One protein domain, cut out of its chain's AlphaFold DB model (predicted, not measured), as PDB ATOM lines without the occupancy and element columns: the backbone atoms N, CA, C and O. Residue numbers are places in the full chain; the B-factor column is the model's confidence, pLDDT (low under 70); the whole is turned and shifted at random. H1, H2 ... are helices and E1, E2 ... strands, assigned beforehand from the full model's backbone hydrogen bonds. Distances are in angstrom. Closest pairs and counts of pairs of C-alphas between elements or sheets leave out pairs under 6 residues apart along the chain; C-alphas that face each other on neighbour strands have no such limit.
ATOM      1  N   LEU A 290     273.528 258.085 206.834       95.38
ATOM      2  CA  LEU A 290     273.023 259.349 207.370       95.38
ATOM      3  C   LEU A 290     274.150 260.379 207.487       95.38
ATOM      4  O   LEU A 290     275.212 260.079 208.032       95.38
ATOM      5  N   LEU A 291     273.874 261.617 207.084       96.88
ATOM      6  CA  LEU A 291     274.557 262.803 207.587       96.88
ATOM      7  C   LEU A 291     273.575 263.638 208.412       96.88
ATOM      8  O   LEU A 291     272.652 264.241 207.871       96.88
ATOM      9  N   CYS A 292     273.798 263.701 209.719       97.12
ATOM     10  CA  CYS A 292     273.134 264.653 210.592       97.12
ATOM     11  C   CYS A 292     273.993 265.921 210.711       97.12
ATOM     12  O   CYS A 292     275.205 265.837 210.922       97.12
ATOM     13  N   VAL A 293     273.381 267.098 210.585       97.75
ATOM     14  CA  VAL A 293     274.041 268.394 210.800       97.75
ATOM     15  C   VAL A 293     273.283 269.147 211.889       97.75
ATOM     16  O   VAL A 293     272.184 269.636 211.645       97.75
ATOM     17  N   GLY A 294     273.847 269.230 213.089       95.75
ATOM     18  CA  GLY A 294     273.233 269.902 214.237       95.75
ATOM     19  C   GLY A 294     273.930 271.216 214.597       95.75
ATOM     20  O   GLY A 294     275.107 271.414 214.285       95.75
ATOM     21  N   GLY A 295     273.205 272.089 215.293       93.50
ATOM     22  CA  GLY A 295     273.755 273.260 215.973       93.50
ATOM     23  C   GLY A 295     273.709 273.070 217.489       93.50
ATOM     24  O   GLY A 295     272.685 272.651 218.016       93.50
ATOM     25  N   GLN A 296     274.790 273.389 218.199       92.19
ATOM     26  CA  GLN A 296     274.862 273.313 219.670       92.19
ATOM     27  C   GLN A 296     273.934 274.311 220.390       92.19
ATOM     28  O   GLN A 296     273.703 274.181 221.586       92.19
ATOM     29  N   GLU A 306     270.632 262.407 219.083       89.81
ATOM     30  CA  GLU A 306     269.819 261.203 219.246       89.81
ATOM     31  C   GLU A 306     269.515 260.555 217.890       89.81
ATOM     32  O   GLU A 306     269.766 259.362 217.751       89.81
ATOM     33  N   LEU A 307     269.097 261.305 216.858       91.50
ATOM     34  CA  LEU A 307     268.892 260.767 215.503       91.50
ATOM     35  C   LEU A 307     270.154 260.063 214.984       91.50
ATOM     36  O   LEU A 307     270.082 258.937 214.490       91.50
ATOM     37  N   TRP A 308     271.318 260.705 215.113       93.12
ATOM     38  CA  TRP A 308     272.597 260.134 214.687       93.12
ATOM     39  C   TRP A 308     272.986 258.872 215.475       93.12
ATOM     40  O   TRP A 308     273.461 257.895 214.884       93.12
ATOM     41  N   ARG A 309     272.767 258.864 216.796       89.69
ATOM     42  CA  ARG A 309     273.067 257.722 217.674       89.69
ATOM     43  C   ARG A 309     272.099 256.557 217.448       89.69
ATOM     44  O   ARG A 309     272.528 255.407 217.401       89.69
ATOM     45  N   ALA A 310     270.813 256.854 217.283       88.06
ATOM     46  CA  ALA A 310     269.741 255.882 217.102       88.06
ATOM     47  C   ALA A 310     269.659 255.326 215.673       88.06
ATOM     48  O   ALA A 310     269.041 254.279 215.484       88.06
ATOM     49  N   TRP A 311     270.282 255.976 214.676       89.44
ATOM     50  CA  TRP A 311     270.221 255.532 213.279       89.44
ATOM     51  C   TRP A 311     270.630 254.050 213.150       89.44
ATOM     52  O   TRP A 311     271.766 253.715 213.502       89.44
ATOM     53  N   PRO A 312     269.749 253.150 212.667       83.81
ATOM     54  CA  PRO A 312     270.007 251.706 212.638       83.81
ATOM     55  C   PRO A 312     271.235 251.284 211.826       83.81
ATOM     56  O   PRO A 312     271.888 250.293 212.154       83.81
ATOM     57  N   THR A 313     271.573 252.029 210.773       82.50
ATOM     58  CA  THR A 313     272.734 251.737 209.929       82.50
ATOM     59  C   THR A 313     274.005 252.312 210.535       82.50
ATOM     60  O   THR A 313     274.055 253.481 210.910       82.50
ATOM     61  N   ALA A 314     275.065 251.499 210.576       78.81
ATOM     62  CA  ALA A 314     276.335 251.876 211.189       78.81
ATOM     63  C   ALA A 314     277.024 253.083 210.524       78.81
ATOM     64  O   ALA A 314     277.811 253.745 211.184       78.81
ATOM     65  N   ASP A 315     276.765 253.375 209.245       89.38
ATOM     66  CA  ASP A 315     277.342 254.529 208.543       89.38
ATOM     67  C   ASP A 315     276.512 255.800 208.791       89.38
ATOM     68  O   ASP A 315     275.635 256.169 208.008       89.38
ATOM     69  N   ALA A 316     276.775 256.446 209.926       92.75
ATOM     70  CA  ALA A 316     276.138 257.696 210.327       92.75
ATOM     71  C   ALA A 316     277.203 258.736 210.707       92.75
ATOM     72  O   ALA A 316     278.043 258.499 211.578       92.75
ATOM     73  N   ALA A 317     277.161 259.898 210.063       95.00
ATOM     74  CA  ALA A 317     278.028 261.039 210.328       95.00
ATOM     75  C   ALA A 317     277.253 262.147 211.061       95.00
ATOM     76  O   ALA A 317     276.116 262.440 210.694       95.00
ATOM     77  N   LEU A 318     277.872 262.779 212.057       96.31
ATOM     78  CA  LEU A 318     277.364 263.973 212.735       96.31
ATOM     79  C   LEU A 318     278.335 265.141 212.533       96.31
ATOM     80  O   LEU A 318     279.497 265.045 212.921       96.31
ATOM     81  N   LEU A 319     277.853 266.256 211.982       96.69
ATOM     82  CA  LEU A 319     278.541 267.546 212.033       96.69
ATOM     83  C   LEU A 319     277.808 268.452 213.029       96.69
ATOM     84  O   LEU A 319     276.683 268.866 212.764       96.69
ATOM     85  N   PHE A 320     278.432 268.753 214.165       95.81
ATOM     86  CA  PHE A 320     277.806 269.454 215.286       95.81
ATOM     87  C   PHE A 320     278.465 270.812 215.542       95.81
ATOM     88  O   PHE A 320     279.352 270.975 216.387       95.81
ATOM     89  N   GLY A 321     278.072 271.801 214.743       94.56
ATOM     90  CA  GLY A 321     278.662 273.133 214.797       94.56
ATOM     91  C   GLY A 321     278.176 273.957 215.984       94.56
ATOM     92  O   GLY A 321     277.103 273.727 216.541       94.56
ATOM     93  N   ALA A 322     278.958 274.967 216.350       92.12
ATOM     94  CA  ALA A 322     278.568 275.977 217.323       92.12
ATOM     95  C   ALA A 322     277.614 276.973 216.643       92.12
ATOM     96  O   ALA A 322     278.007 278.099 216.362       92.12
ATOM     97  N   TRP A 323     276.404 276.535 216.293       91.62
ATOM     98  CA  TRP A 323     275.425 277.310 215.520       91.62
ATOM     99  C   TRP A 323     274.038 277.289 216.160       91.62
ATOM    100  O   TRP A 323     273.707 276.370 216.913       91.62
ATOM    101  N   SER A 324     273.222 278.273 215.786       89.25
ATOM    102  CA  SER A 324     271.771 278.267 215.987       89.25
ATOM    103  C   SER A 324     271.054 277.443 214.899       89.25
ATOM    104  O   SER A 324     271.699 276.816 214.051       89.25
ATOM    105  N   HIS A 325     269.718 277.502 214.865       90.25
ATOM    106  CA  HIS A 325     268.890 276.924 213.797       90.25
ATOM    107  C   HIS A 325     269.278 277.403 212.377       90.25
ATOM    108  O   HIS A 325     268.998 276.726 211.391       90.25
ATOM    109  N   ASP A 326     269.949 278.556 212.250       88.44
ATOM    110  CA  ASP A 326     270.431 279.105 210.973       88.44
ATOM    111  C   ASP A 326     271.675 278.401 210.390       88.44
ATOM    112  O   ASP A 326     272.121 278.771 209.301       88.44
ATOM    113  N   LEU A 327     272.269 277.435 211.107       90.56
ATOM    114  CA  LEU A 327     273.531 276.762 210.749       90.56
ATOM    115  C   LEU A 327     274.718 277.730 210.542       90.56
ATOM    116  O   LEU A 327     275.664 277.420 209.814       90.56
ATOM    117  N   GLY A 328     274.668 278.923 211.145       84.81
ATOM    118  CA  GLY A 328     275.670 279.969 210.958       84.81
ATOM    119  C   GLY A 328     275.711 280.547 209.536       84.81
ATOM    120  O   GLY A 328     276.746 281.078 209.128       84.81
ATOM    121  N   LEU A 329     274.621 280.429 208.769       85.31
ATOM    122  CA  LEU A 329     274.516 280.910 207.385       85.31
ATOM    123  C   LEU A 329     274.102 282.389 207.280       85.31
ATOM    124  O   LEU A 329     274.145 282.959 206.184       85.31
ATOM    125  N   ALA A 330     273.719 283.035 208.386       82.81
ATOM    126  CA  ALA A 330     273.438 284.468 208.409       82.81
ATOM    127  C   ALA A 330     274.644 285.317 207.953       82.81
ATOM    128  O   ALA A 330     275.803 284.982 208.172       82.81
ATOM    129  N   ALA A 331     274.390 286.506 207.391       80.56
ATOM    130  CA  ALA A 331     275.458 287.418 206.946       80.56
ATOM    131  C   ALA A 331     276.389 287.902 208.085       80.56
ATOM    132  O   ALA A 331     277.489 288.397 207.834       80.56
ATOM    133  N   ARG A 332     275.941 287.780 209.341       81.69
ATOM    134  CA  ARG A 332     276.723 287.998 210.565       81.69
ATOM    135  C   ARG A 332     276.385 286.870 211.551       81.69
ATOM    136  O   ARG A 332     275.510 287.080 212.387       81.69
ATOM    137  N   PRO A 333     277.025 285.692 211.439       82.81
ATOM    138  CA  PRO A 333     276.689 284.540 212.271       82.81
ATOM    139  C   PRO A 333     276.954 284.831 213.750       82.81
ATOM    140  O   PRO A 333     277.992 285.410 214.100       82.81
ATOM    141  N   ARG A 334     276.015 284.433 214.608       81.62
ATOM    142  CA  ARG A 334     276.034 284.641 216.059       81.62
ATOM    143  C   ARG A 334     275.461 283.427 216.777       81.62
ATOM    144  O   ARG A 334     274.612 282.737 216.223       81.62
ATOM    145  N   ASN A 335     275.875 283.256 218.025       77.88
ATOM    146  CA  ASN A 335     275.256 282.362 218.991       77.88
ATOM    147  C   ASN A 335     274.799 283.236 220.156       77.88
ATOM    148  O   ASN A 335     275.646 283.821 220.825       77.88
ATOM    149  N   GLY A 336     273.484 283.395 220.333       80.56
ATOM    150  CA  GLY A 336     272.937 284.434 221.212       80.56
ATOM    151  C   GLY A 336     273.546 285.810 220.899       80.56
ATOM    152  O   GLY A 336     273.515 286.275 219.754       80.56
ATOM    153  N   ASP A 337     274.164 286.426 221.902       78.75
ATOM    154  CA  ASP A 337     274.788 287.746 221.795       78.75
ATOM    155  C   ASP A 337     276.187 287.716 221.169       78.75
ATOM    156  O   ASP A 337     276.668 288.738 220.667       78.75
ATOM    157  N   LEU A 338     276.864 286.564 221.158       79.00
ATOM    158  CA  LEU A 338     278.269 286.474 220.762       79.00
ATOM    159  C   LEU A 338     278.444 286.186 219.259       79.00
ATOM    160  O   LEU A 338     277.683 285.416 218.671       79.00
ATOM    161  N   PRO A 339     279.443 286.792 218.587       85.00
ATOM    162  CA  PRO A 339     279.759 286.474 217.199       85.00
ATOM    163  C   PRO A 339     280.358 285.068 217.080       85.00
ATOM    164  O   PRO A 339     281.180 284.664 217.898       85.00
ATOM    165  N   LEU A 340     280.017 284.354 216.007       86.94
ATOM    166  CA  LEU A 340     280.603 283.045 215.722       86.94
ATOM    167  C   LEU A 340     282.111 283.159 215.453       86.94
ATOM    168  O   LEU A 340     282.519 283.956 214.591       86.94
ATOM    169  N   ALA A 341     282.909 282.333 216.136       89.50
ATOM    170  CA  ALA A 341     284.359 282.264 215.972       89.50
ATOM    171  C   ALA A 341     284.749 281.958 214.507       89.50
ATOM    172  O   ALA A 341     284.034 281.207 213.832       89.50
ATOM    173  N   PRO A 342     285.838 282.542 213.970       90.50
ATOM    174  CA  PRO A 342     286.266 282.315 212.589       90.50
ATOM    175  C   PRO A 342     286.399 280.835 212.202       90.50
ATOM    176  O   PRO A 342     285.915 280.452 211.137       90.50
ATOM    177  N   GLY A 343     286.977 279.999 213.067       91.56
ATOM    178  CA  GLY A 343     287.178 278.566 212.837       91.56
ATOM    179  C   GLY A 343     285.890 277.734 212.815       91.56
ATOM    180  O   GLY A 343     285.864 276.634 212.262       91.56
ATOM    181  N   HIS A 344     284.778 278.265 213.329       92.94
ATOM    182  CA  HIS A 344     283.467 277.598 213.305       92.94
ATOM    183  C   HIS A 344     282.616 277.981 212.082       92.94
ATOM    184  O   HIS A 344     281.511 277.461 211.906       92.94
ATOM    185  N   ARG A 345     283.117 278.862 211.204       91.69
ATOM    186  CA  ARG A 345     282.450 279.280 209.957       91.69
ATOM    187  C   ARG A 345     282.806 278.338 208.811       91.69
ATOM    188  O   ARG A 345     283.719 278.601 208.029       91.69
ATOM    189  N   VAL A 346     282.064 277.241 208.691       90.88
ATOM    190  CA  VAL A 346     282.296 276.230 207.645       90.88
ATOM    191  C   VAL A 346     281.305 276.387 206.486       90.88
ATOM    192  O   VAL A 346     280.157 276.778 206.698       90.88
ATOM    193  N   PRO A 347     281.687 276.060 205.238       90.19
ATOM    194  CA  PRO A 347     280.774 276.116 204.102       90.19
ATOM    195  C   PRO A 347     279.849 274.885 204.093       90.19
ATOM    196  O   PRO A 347     280.029 273.984 203.272       90.19
ATOM    197  N   VAL A 348     278.861 274.841 204.999       92.06
ATOM    198  CA  VAL A 348     277.981 273.675 205.253       92.06
ATOM    199  C   VAL A 348     277.420 273.072 203.959       92.06
ATOM    200  O   VAL A 348     277.593 271.881 203.719       92.06
ATOM    201  N   GLY A 349     276.855 273.882 203.058       91.19
ATOM    202  CA  GLY A 349     276.323 273.390 201.776       91.19
ATOM    203  C   GLY A 349     277.375 272.775 200.836       91.19
ATOM    204  O   GLY A 349     277.067 271.858 200.078       91.19
ATOM    205  N   ARG A 350     278.643 273.215 200.897       91.00
ATOM    206  CA  ARG A 350     279.747 272.579 200.148       91.00
ATOM    207  C   ARG A 350     280.130 271.238 200.769       91.00
ATOM    208  O   ARG A 350     280.419 270.306 200.026       91.00
ATOM    209  N   PHE A 351     280.140 271.153 202.098       92.69
ATOM    210  CA  PHE A 351     280.394 269.906 202.815       92.69
ATOM    211  C   PHE A 351     279.302 268.865 202.539       92.69
ATOM    212  O   PHE A 351     279.627 267.753 202.132       92.69
ATOM    213  N   VAL A 352     278.026 269.245 202.657       95.00
ATOM    214  CA  VAL A 352     276.881 268.373 202.350       95.00
ATOM    215  C   VAL A 352     276.958 267.838 200.917       95.00
ATOM    216  O   VAL A 352     276.800 266.637 200.711       95.00
ATOM    217  N   ALA A 353     277.266 268.690 199.932       93.38
ATOM    218  CA  ALA A 353     277.454 268.250 198.549       93.38
ATOM    219  C   ALA A 353     278.634 267.266 198.395       93.38
ATOM    220  O   ALA A 353     278.498 266.251 197.719       93.38
ATOM    221  N   GLY A 354     279.765 267.516 199.065       92.31
ATOM    222  CA  GLY A 354     280.920 266.610 199.044       92.31
ATOM    223  C   GLY A 354     280.650 265.253 199.709       92.31
ATOM    224  O   GLY A 354     281.100 264.225 199.207       92.31
ATOM    225  N   TRP A 355     279.875 265.224 200.796       93.31
ATOM    226  CA  TRP A 355     279.418 263.980 201.425       93.31
ATOM    227  C   TRP A 355     278.444 263.215 200.517       93.31
ATOM    228  O   TRP A 355     278.601 262.015 200.307       93.31
ATOM    229  N   ALA A 356     277.491 263.915 199.896       93.38
ATOM    230  CA  ALA A 356     276.574 263.336 198.917       93.38
ATOM    231  C   ALA A 356     277.327 262.694 197.733       93.38
ATOM    232  O   ALA A 356     277.022 261.573 197.323       93.38
ATOM    233  N   GLU A 357     278.367 263.358 197.222       91.81
ATOM    234  CA  GLU A 357     279.270 262.817 196.198       91.81
ATOM    235  C   GLU A 357     280.072 261.592 196.703       91.81
ATOM    236  O   GLU A 357     280.252 260.619 195.960       91.81
ATOM    237  N   SER A 358     280.515 261.576 197.968       89.25
ATOM    238  CA  SER A 358     281.260 260.438 198.538       89.25
ATOM    239  C   SER A 358     280.383 259.188 198.734       89.25
ATOM    240  O   SER A 358     280.836 258.068 198.479       89.25
ATOM    241  N   VAL A 359     279.093 259.368 199.040       88.81
ATOM    242  CA  VAL A 359     278.082 258.295 199.049       88.81
ATOM    243  C   VAL A 359     277.906 257.678 197.653       88.81
ATOM    244  O   VAL A 359     277.969 256.452 197.510       88.81
ATOM    245  N   LEU A 360     277.773 258.493 196.596       86.88
ATOM    246  CA  LEU A 360     277.606 257.995 195.218       86.88
ATOM    247  C   LEU A 360     278.787 257.159 194.709       86.88
ATOM    248  O   LEU A 360     278.594 256.280 193.865       86.88
ATOM    249  N   THR A 361     279.998 257.438 195.195       81.38
ATOM    250  CA  THR A 361     281.237 256.746 194.792       81.38
ATOM    251  C   THR A 361     281.523 255.468 195.595       81.38
ATOM    252  O   THR A 361     282.549 254.827 195.376       81.38
ATOM    253  N   ARG A 362     280.588 255.050 196.464       64.50
ATOM    254  CA  ARG A 362     280.623 253.823 197.280       64.50
ATOM    255  C   ARG A 362     281.875 253.666 198.155       64.50
ATOM    256  O   ARG A 362     282.704 252.783 197.936       64.50
ATOM    257  N   ARG A 363     281.913 254.402 199.269       56.28
ATOM    258  CA  ARG A 363     282.616 253.957 200.491       56.28
ATOM    259  C   ARG A 363     281.657 253.769 201.683       56.28
ATOM    260  O   ARG A 363     281.823 254.482 202.671       56.28
ATOM    261  N   PRO A 364     280.665 252.856 201.597       57.34
ATOM    262  CA  PRO A 364     279.845 252.488 202.748       57.34
ATOM    263  C   PRO A 364     280.669 251.721 203.792       57.34
ATOM    264  O   PRO A 364     281.655 251.063 203.454       57.34
ATOM    265  N   GLY A 365     280.219 251.741 205.046       59.84
ATOM    266  CA  GLY A 365     280.775 250.914 206.125       59.84
ATOM    267  C   GLY A 365     281.850 251.605 206.964       59.84
ATOM    268  O   GLY A 365     282.640 250.935 207.621       59.84
ATOM    269  N   ARG A 366     281.878 252.940 206.976       73.06
ATOM    270  CA  ARG A 366     282.851 253.743 207.742       73.06
ATOM    271  C   ARG A 366     282.535 253.893 209.246       73.06
ATOM    272  O   ARG A 366     283.216 254.655 209.928       73.06
ATOM    273  N   GLY A 367     281.514 253.198 209.755       86.62
ATOM    274  CA  GLY A 367     281.068 253.268 211.156       86.62
ATOM    275  C   GLY A 367     280.465 254.622 211.552       86.62
ATOM    276  O   GLY A 367     280.384 255.536 210.729       86.62
ATOM    277  N   ARG A 368     280.025 254.766 212.812       90.81
ATOM    278  CA  ARG A 368     279.547 256.066 213.311       90.81
ATOM    279  C   ARG A 368     280.731 257.022 213.412       90.81
ATOM    280  O   ARG A 368     281.804 256.617 213.855       90.81
ATOM    281  N   ARG A 369     280.551 258.265 212.977       92.69
ATOM    282  CA  ARG A 369     281.574 259.322 212.975       92.69
ATOM    283  C   ARG A 369     280.957 260.635 213.422       92.69
ATOM    284  O   ARG A 369     279.799 260.901 213.105       92.69
ATOM    285  N   TRP A 370     281.726 261.467 214.106       94.06
ATOM    286  CA  TRP A 370     281.272 262.778 214.556       94.06
ATOM    287  C   TRP A 370     282.398 263.808 214.467       94.06
ATOM    288  O   TRP A 370     283.572 263.474 214.621       94.06
ATOM    289  N   ALA A 371     282.024 265.063 214.230       95.19
ATOM    290  CA  ALA A 371     282.879 266.234 214.353       95.19
ATOM    291  C   ALA A 371     282.082 267.361 215.020       95.19
ATOM    292  O   ALA A 371     280.980 267.674 214.573       95.19
ATOM    293  N   ALA A 372     282.627 267.975 216.067       95.00
ATOM    294  CA  ALA A 372     281.978 269.030 216.839       95.00
ATOM    295  C   ALA A 372     282.875 270.270 216.948       95.00
ATOM    296  O   ALA A 372     284.073 270.152 217.202       95.00
ATOM    297  N   ALA A 373     282.301 271.458 216.764       94.88
ATOM    298  CA  ALA A 373     283.017 272.720 216.951       94.88
ATOM    299  C   ALA A 373     283.284 272.941 218.444       94.88
ATOM    300  O   ALA A 373     282.332 272.963 219.223       94.88
ATOM    301  N   VAL A 374     284.541 273.117 218.848       93.94
ATOM    302  CA  VAL A 374     284.887 273.341 220.255       93.94
ATOM    303  C   VAL A 374     284.752 274.828 220.555       93.94
ATOM    304  O   VAL A 374     285.572 275.649 220.149       93.94
ATOM    305  N   GLN A 375     283.689 275.189 221.264       91.69
ATOM    306  CA  GLN A 375     283.488 276.543 221.764       91.69
ATOM    307  C   GLN A 375     284.615 276.948 222.724       91.69
ATOM    308  O   GLN A 375     285.227 276.104 223.377       91.69
ATOM    309  N   GLY A 376     284.908 278.247 222.801       88.88
ATOM    310  CA  GLY A 376     286.073 278.761 223.529       88.88
ATOM    311  C   GLY A 376     287.398 278.661 222.756       88.88
ATOM    312  O   GLY A 376     288.383 279.250 223.193       88.88
ATOM    313  N   THR A 377     287.433 277.988 221.597       91.12
ATOM    314  CA  THR A 377     288.564 278.004 220.650       91.12
ATOM    315  C   THR A 377     288.081 278.200 219.204       91.12
ATOM    316  O   THR A 377     286.886 278.357 218.960       91.12
ATOM    317  N   ASP A 378     289.004 278.212 218.236       92.56
ATOM    318  CA  ASP A 378     288.704 278.123 216.794       92.56
ATOM    319  C   ASP A 378     288.694 276.658 216.282       92.56
ATOM    320  O   ASP A 378     288.502 276.406 215.089       92.56
ATOM    321  N   ASP A 379     288.905 275.681 217.168       93.62
ATOM    322  CA  ASP A 379     289.126 274.279 216.811       93.62
ATOM    323  C   ASP A 379     287.829 273.470 216.714       93.62
ATOM    324  O   ASP A 379     286.745 273.859 217.160       93.62
ATOM    325  N   TRP A 380     287.981 272.276 216.155       94.94
ATOM    326  CA  TRP A 380     287.000 271.208 216.130       94.94
ATOM    327  C   TRP A 380     287.587 269.964 216.797       94.94
ATOM    328  O   TRP A 380     288.794 269.732 216.744       94.94
ATOM    329  N   ALA A 381     286.722 269.157 217.403       92.81
ATOM    330  CA  ALA A 381     287.016 267.809 217.873       92.81
ATOM    331  C   ALA A 381     286.353 266.796 216.933       92.81
ATOM    332  O   ALA A 381     285.251 267.060 216.450       92.81
ATOM    333  N   TRP A 382     286.963 265.638 216.682       93.31
ATOM    334  CA  TRP A 382     286.326 264.566 215.907       93.31
ATOM    335  C   TRP A 382     286.734 263.162 216.358       93.31
ATOM    336  O   TRP A 382     287.769 262.954 216.999       93.31
ATOM    337  N   GLY A 383     285.903 262.183 215.998       90.50
ATOM    338  CA  GLY A 383     286.095 260.788 216.367       90.50
ATOM    339  C   GLY A 383     285.179 259.815 215.624       90.50
ATOM    340  O   GLY A 383     284.363 260.193 214.778       90.50
ATOM    341  N   ALA A 384     285.342 258.537 215.957       88.62
ATOM    342  CA  ALA A 384     284.523 257.431 215.477       88.62
ATOM    343  C   ALA A 384     283.920 256.659 216.661       88.62
ATOM    344  O   ALA A 384     284.466 256.679 217.764       88.62
ATOM    345  N   GLY A 385     282.810 255.963 216.418       84.75
ATOM    346  CA  GLY A 385     281.972 255.391 217.469       84.75
ATOM    347  C   GLY A 385     281.028 256.435 218.066       84.75
ATOM    348  O   GLY A 385     280.602 257.361 217.372       84.75
ATOM    349  N   ASP A 386     280.686 256.264 219.340       76.56
ATOM    350  CA  ASP A 386     279.876 257.232 220.076       76.56
ATOM    351  C   ASP A 386     280.627 258.552 220.313       76.56
ATOM    352  O   ASP A 386     281.855 258.640 220.229       76.56
ATOM    353  N   LEU A 387     279.860 259.591 220.645       75.12
ATOM    354  CA  LEU A 387     280.365 260.847 221.195       75.12
ATOM    355  C   LEU A 387     280.820 260.576 222.642       75.12
ATOM    356  O   LEU A 387     280.073 260.828 223.589       75.12
ATOM    357  N   THR A 388     281.975 259.921 222.796       62.66
ATOM    358  CA  THR A 388     282.456 259.398 224.079       62.66
ATOM    359  C   THR A 388     283.163 260.462 224.904       62.66
ATOM    360  O   THR A 388     284.078 261.150 224.451       62.66
ATOM    361  N   GLY A 566     292.289 260.968 223.788       58.75
ATOM    362  CA  GLY A 566     292.424 260.332 222.473       58.75
ATOM    363  C   GLY A 566     291.546 260.924 221.364       58.75
ATOM    364  O   GLY A 566     291.621 260.444 220.234       58.75
ATOM    365  N   SER A 567     290.702 261.920 221.655       70.12
ATOM    366  CA  SER A 567     289.950 262.641 220.620       70.12
ATOM    367  C   SER A 567     290.899 263.458 219.740       70.12
ATOM    368  O   SER A 567     291.837 264.082 220.235       70.12
ATOM    369  N   ALA A 568     290.664 263.471 218.427       83.88
ATOM    370  CA  ALA A 568     291.441 264.308 217.522       83.88
ATOM    371  C   ALA A 568     290.929 265.754 217.586       83.88
ATOM    372  O   ALA A 568     289.718 265.976 217.622       83.88
ATOM    373  N   HIS A 569     291.851 266.719 217.600       89.50
ATOM    374  CA  HIS A 569     291.564 268.150 217.686       89.50
ATOM    375  C   HIS A 569     292.378 268.929 216.651       89.50
ATOM    376  O   HIS A 569     293.536 268.595 216.400       89.50
ATOM    377  N   GLY A 570     291.790 269.981 216.081       93.00
ATOM    378  CA  GLY A 570     292.430 270.789 215.042       93.00
ATOM    379  C   GLY A 570     291.436 271.593 214.197       93.00
ATOM    380  O   GLY A 570     290.286 271.781 214.600       93.00
ATOM    381  N   PRO A 571     291.846 272.083 213.014       95.12
ATOM    382  CA  PRO A 571     291.029 272.972 212.197       95.12
ATOM    383  C   PRO A 571     289.831 272.256 211.558       95.12
ATOM    384  O   PRO A 571     289.880 271.071 211.219       95.12
ATOM    385  N   ALA A 572     288.776 273.026 211.276       93.12
ATOM    386  CA  ALA A 572     287.532 272.543 210.669       93.12
ATOM    387  C   ALA A 572     287.727 271.683 209.408       93.12
ATOM    388  O   ALA A 572     286.941 270.777 209.149       93.12
ATOM    389  N   THR A 573     288.762 271.961 208.610       92.38
ATOM    390  CA  THR A 573     289.080 271.227 207.377       92.38
ATOM    391  C   THR A 573     289.451 269.766 207.617       92.38
ATOM    392  O   THR A 573     289.097 268.918 206.801       92.38
ATOM    393  N   GLU A 574     290.133 269.464 208.722       93.62
ATOM    394  CA  GLU A 574     290.518 268.095 209.086       93.62
ATOM    395  C   GLU A 574     289.324 267.341 209.675       93.62
ATOM    396  O   GLU A 574     289.006 266.239 209.226       93.62
ATOM    397  N   ALA A 575     288.591 267.992 210.582       91.56
ATOM    398  CA  ALA A 575     287.370 267.462 211.184       91.56
ATOM    399  C   ALA A 575     286.301 267.110 210.132       91.56
ATOM    400  O   ALA A 575     285.715 266.029 210.157       91.56
ATOM    401  N   ILE A 576     286.091 267.996 209.152       89.56
ATOM    402  CA  ILE A 576     285.207 267.756 208.004       89.56
ATOM    403  C   ILE A 576     285.735 266.617 207.121       89.56
ATOM    404  O   ILE A 576     284.955 265.756 206.708       89.56
ATOM    405  N   GLY A 577     287.046 266.581 206.861       88.00
ATOM    406  CA  GLY A 577     287.683 265.521 206.078       88.00
ATOM    407  C   GLY A 577     287.522 264.127 206.694       88.00
ATOM    408  O   GLY A 577     287.406 263.148 205.960       88.00
ATOM    409  N   ALA A 578     287.440 264.028 208.024       87.25
ATOM    410  CA  ALA A 578     287.180 262.775 208.732       87.25
ATOM    411  C   ALA A 578     285.736 262.248 208.557       87.25
ATOM    412  O   ALA A 578     285.497 261.046 208.705       87.25
ATOM    413  N   LEU A 579     284.768 263.109 208.215       88.25
ATOM    414  CA  LEU A 579     283.380 262.698 207.973       88.25
ATOM    415  C   LEU A 579     283.147 262.171 206.542       88.25
ATOM    416  O   LEU A 579     282.387 261.204 206.379       88.25
ATOM    417  N   THR A 580     283.784 262.795 205.539       77.88
ATOM    418  CA  THR A 580     283.592 262.563 204.085       77.88
ATOM    419  C   THR A 580     284.291 261.348 203.510       77.88
ATOM    420  O   THR A 580     283.675 260.675 202.657       77.88
TER     421      THR A 580
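What this domain is: This is residues 290 to 296, 306 to 388 and 566 to 580 of the 580 residues of a protein of Nakamurella flava (UniProt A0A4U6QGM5). A twisted slab of five strands has two helices, H2 and H3, over one face and the short helix H1 over the other, on the side of E1 and E2. A long loop, residues 322 to 347, reaches out past one end of the strands. The printed part has 105 residues with three named helices and five named strands, in the order E1, H1, E2, H2, E3, E4, E5, H3; the sheet is mixed and runs E1, E2, E3, E4, E5. The class is mixed, helices and strands, with 51 residues, under half, in named elements. The whole is compact, with a radius of gyration of the C-alphas of 13.5 A and spans of 40 by 29 by 24 A.

How they stand to each other: The sheet is twisted, with C-alphas up to 4.1 A off its best plane. Its inner strands E2, residues 316 to 321, and E3, residues 369 to 373, are parallel at 2 degrees, with N 320 and O 371 at 2.8 A. Edge strand E1, residues 290 to 295, is parallel to E2 at 16 degrees, with N 292 and O 317 at 2.8 A. E4, residues 380 to 384, forms an antiparallel hairpin with E3, with N 372 and O 381 at 2.8 A. Edge strand E5, residues 568 to 570, is antiparallel to E4, with N 380 and O 570 at 2.8 A. H3, residues 572 to 579, is on the sheet at a height of 7.5 A, over E3 and only just over E4, with 3 of its C-alphas there; it runs along the strands, and the C-alphas of Ala 371 and Ala 575, the closest of E3 and H3, are 5.6 A apart. H2, residues 348 to 360, is on the same face at a height of 10.5 A and runs along the strands, at 6 degrees to E1 on the local plane. H2 and H3 are close but not clearly touching, the C-alphas of Phe 351 and Ile 576 being closest at 7.4 A, and run the same way at a shallow tilt of 27 degrees. E2, H2 and E3 form a strand-helix-strand unit, two parallel neighbour strands joined through a helix, with a left-handed crossover. H1, residues 306 to 310, is on the opposite face at a height of 8.8 A. Every O i to N i+4 pair is within hydrogen-bond range in H1 and H2, and 3 of 4 in H3.

Where its parts are: E2 measures 16.3 A from first to last C-alpha, E3 and E4 14.0 A each, E5 7.0 A. E1, 16.4 A long, begins at C-alpha 290 (273.023, 259.349, 207.370). H2, 18.6 A long, begins at C-alpha 348 (277.981, 273.675, 205.253). H1 is 5.7 A long; H3, 11.0 A, ends at C-alpha 579 (283.380, 262.698, 207.973).

The domain as a whole: The C-alphas of Asp 337 and Arg 362, the two farthest apart, are 42.3 A apart. Residues 297 to 305 and 389 to 565 are not printed; the gaps between C-alphas across these cuts are 13.1 A and 10.1 A. The link from E2 to H2 is long, 26 residues. The mean pLDDT of the printed part is 87.6, and residues 362 to 365, 388 and 566 are under 70.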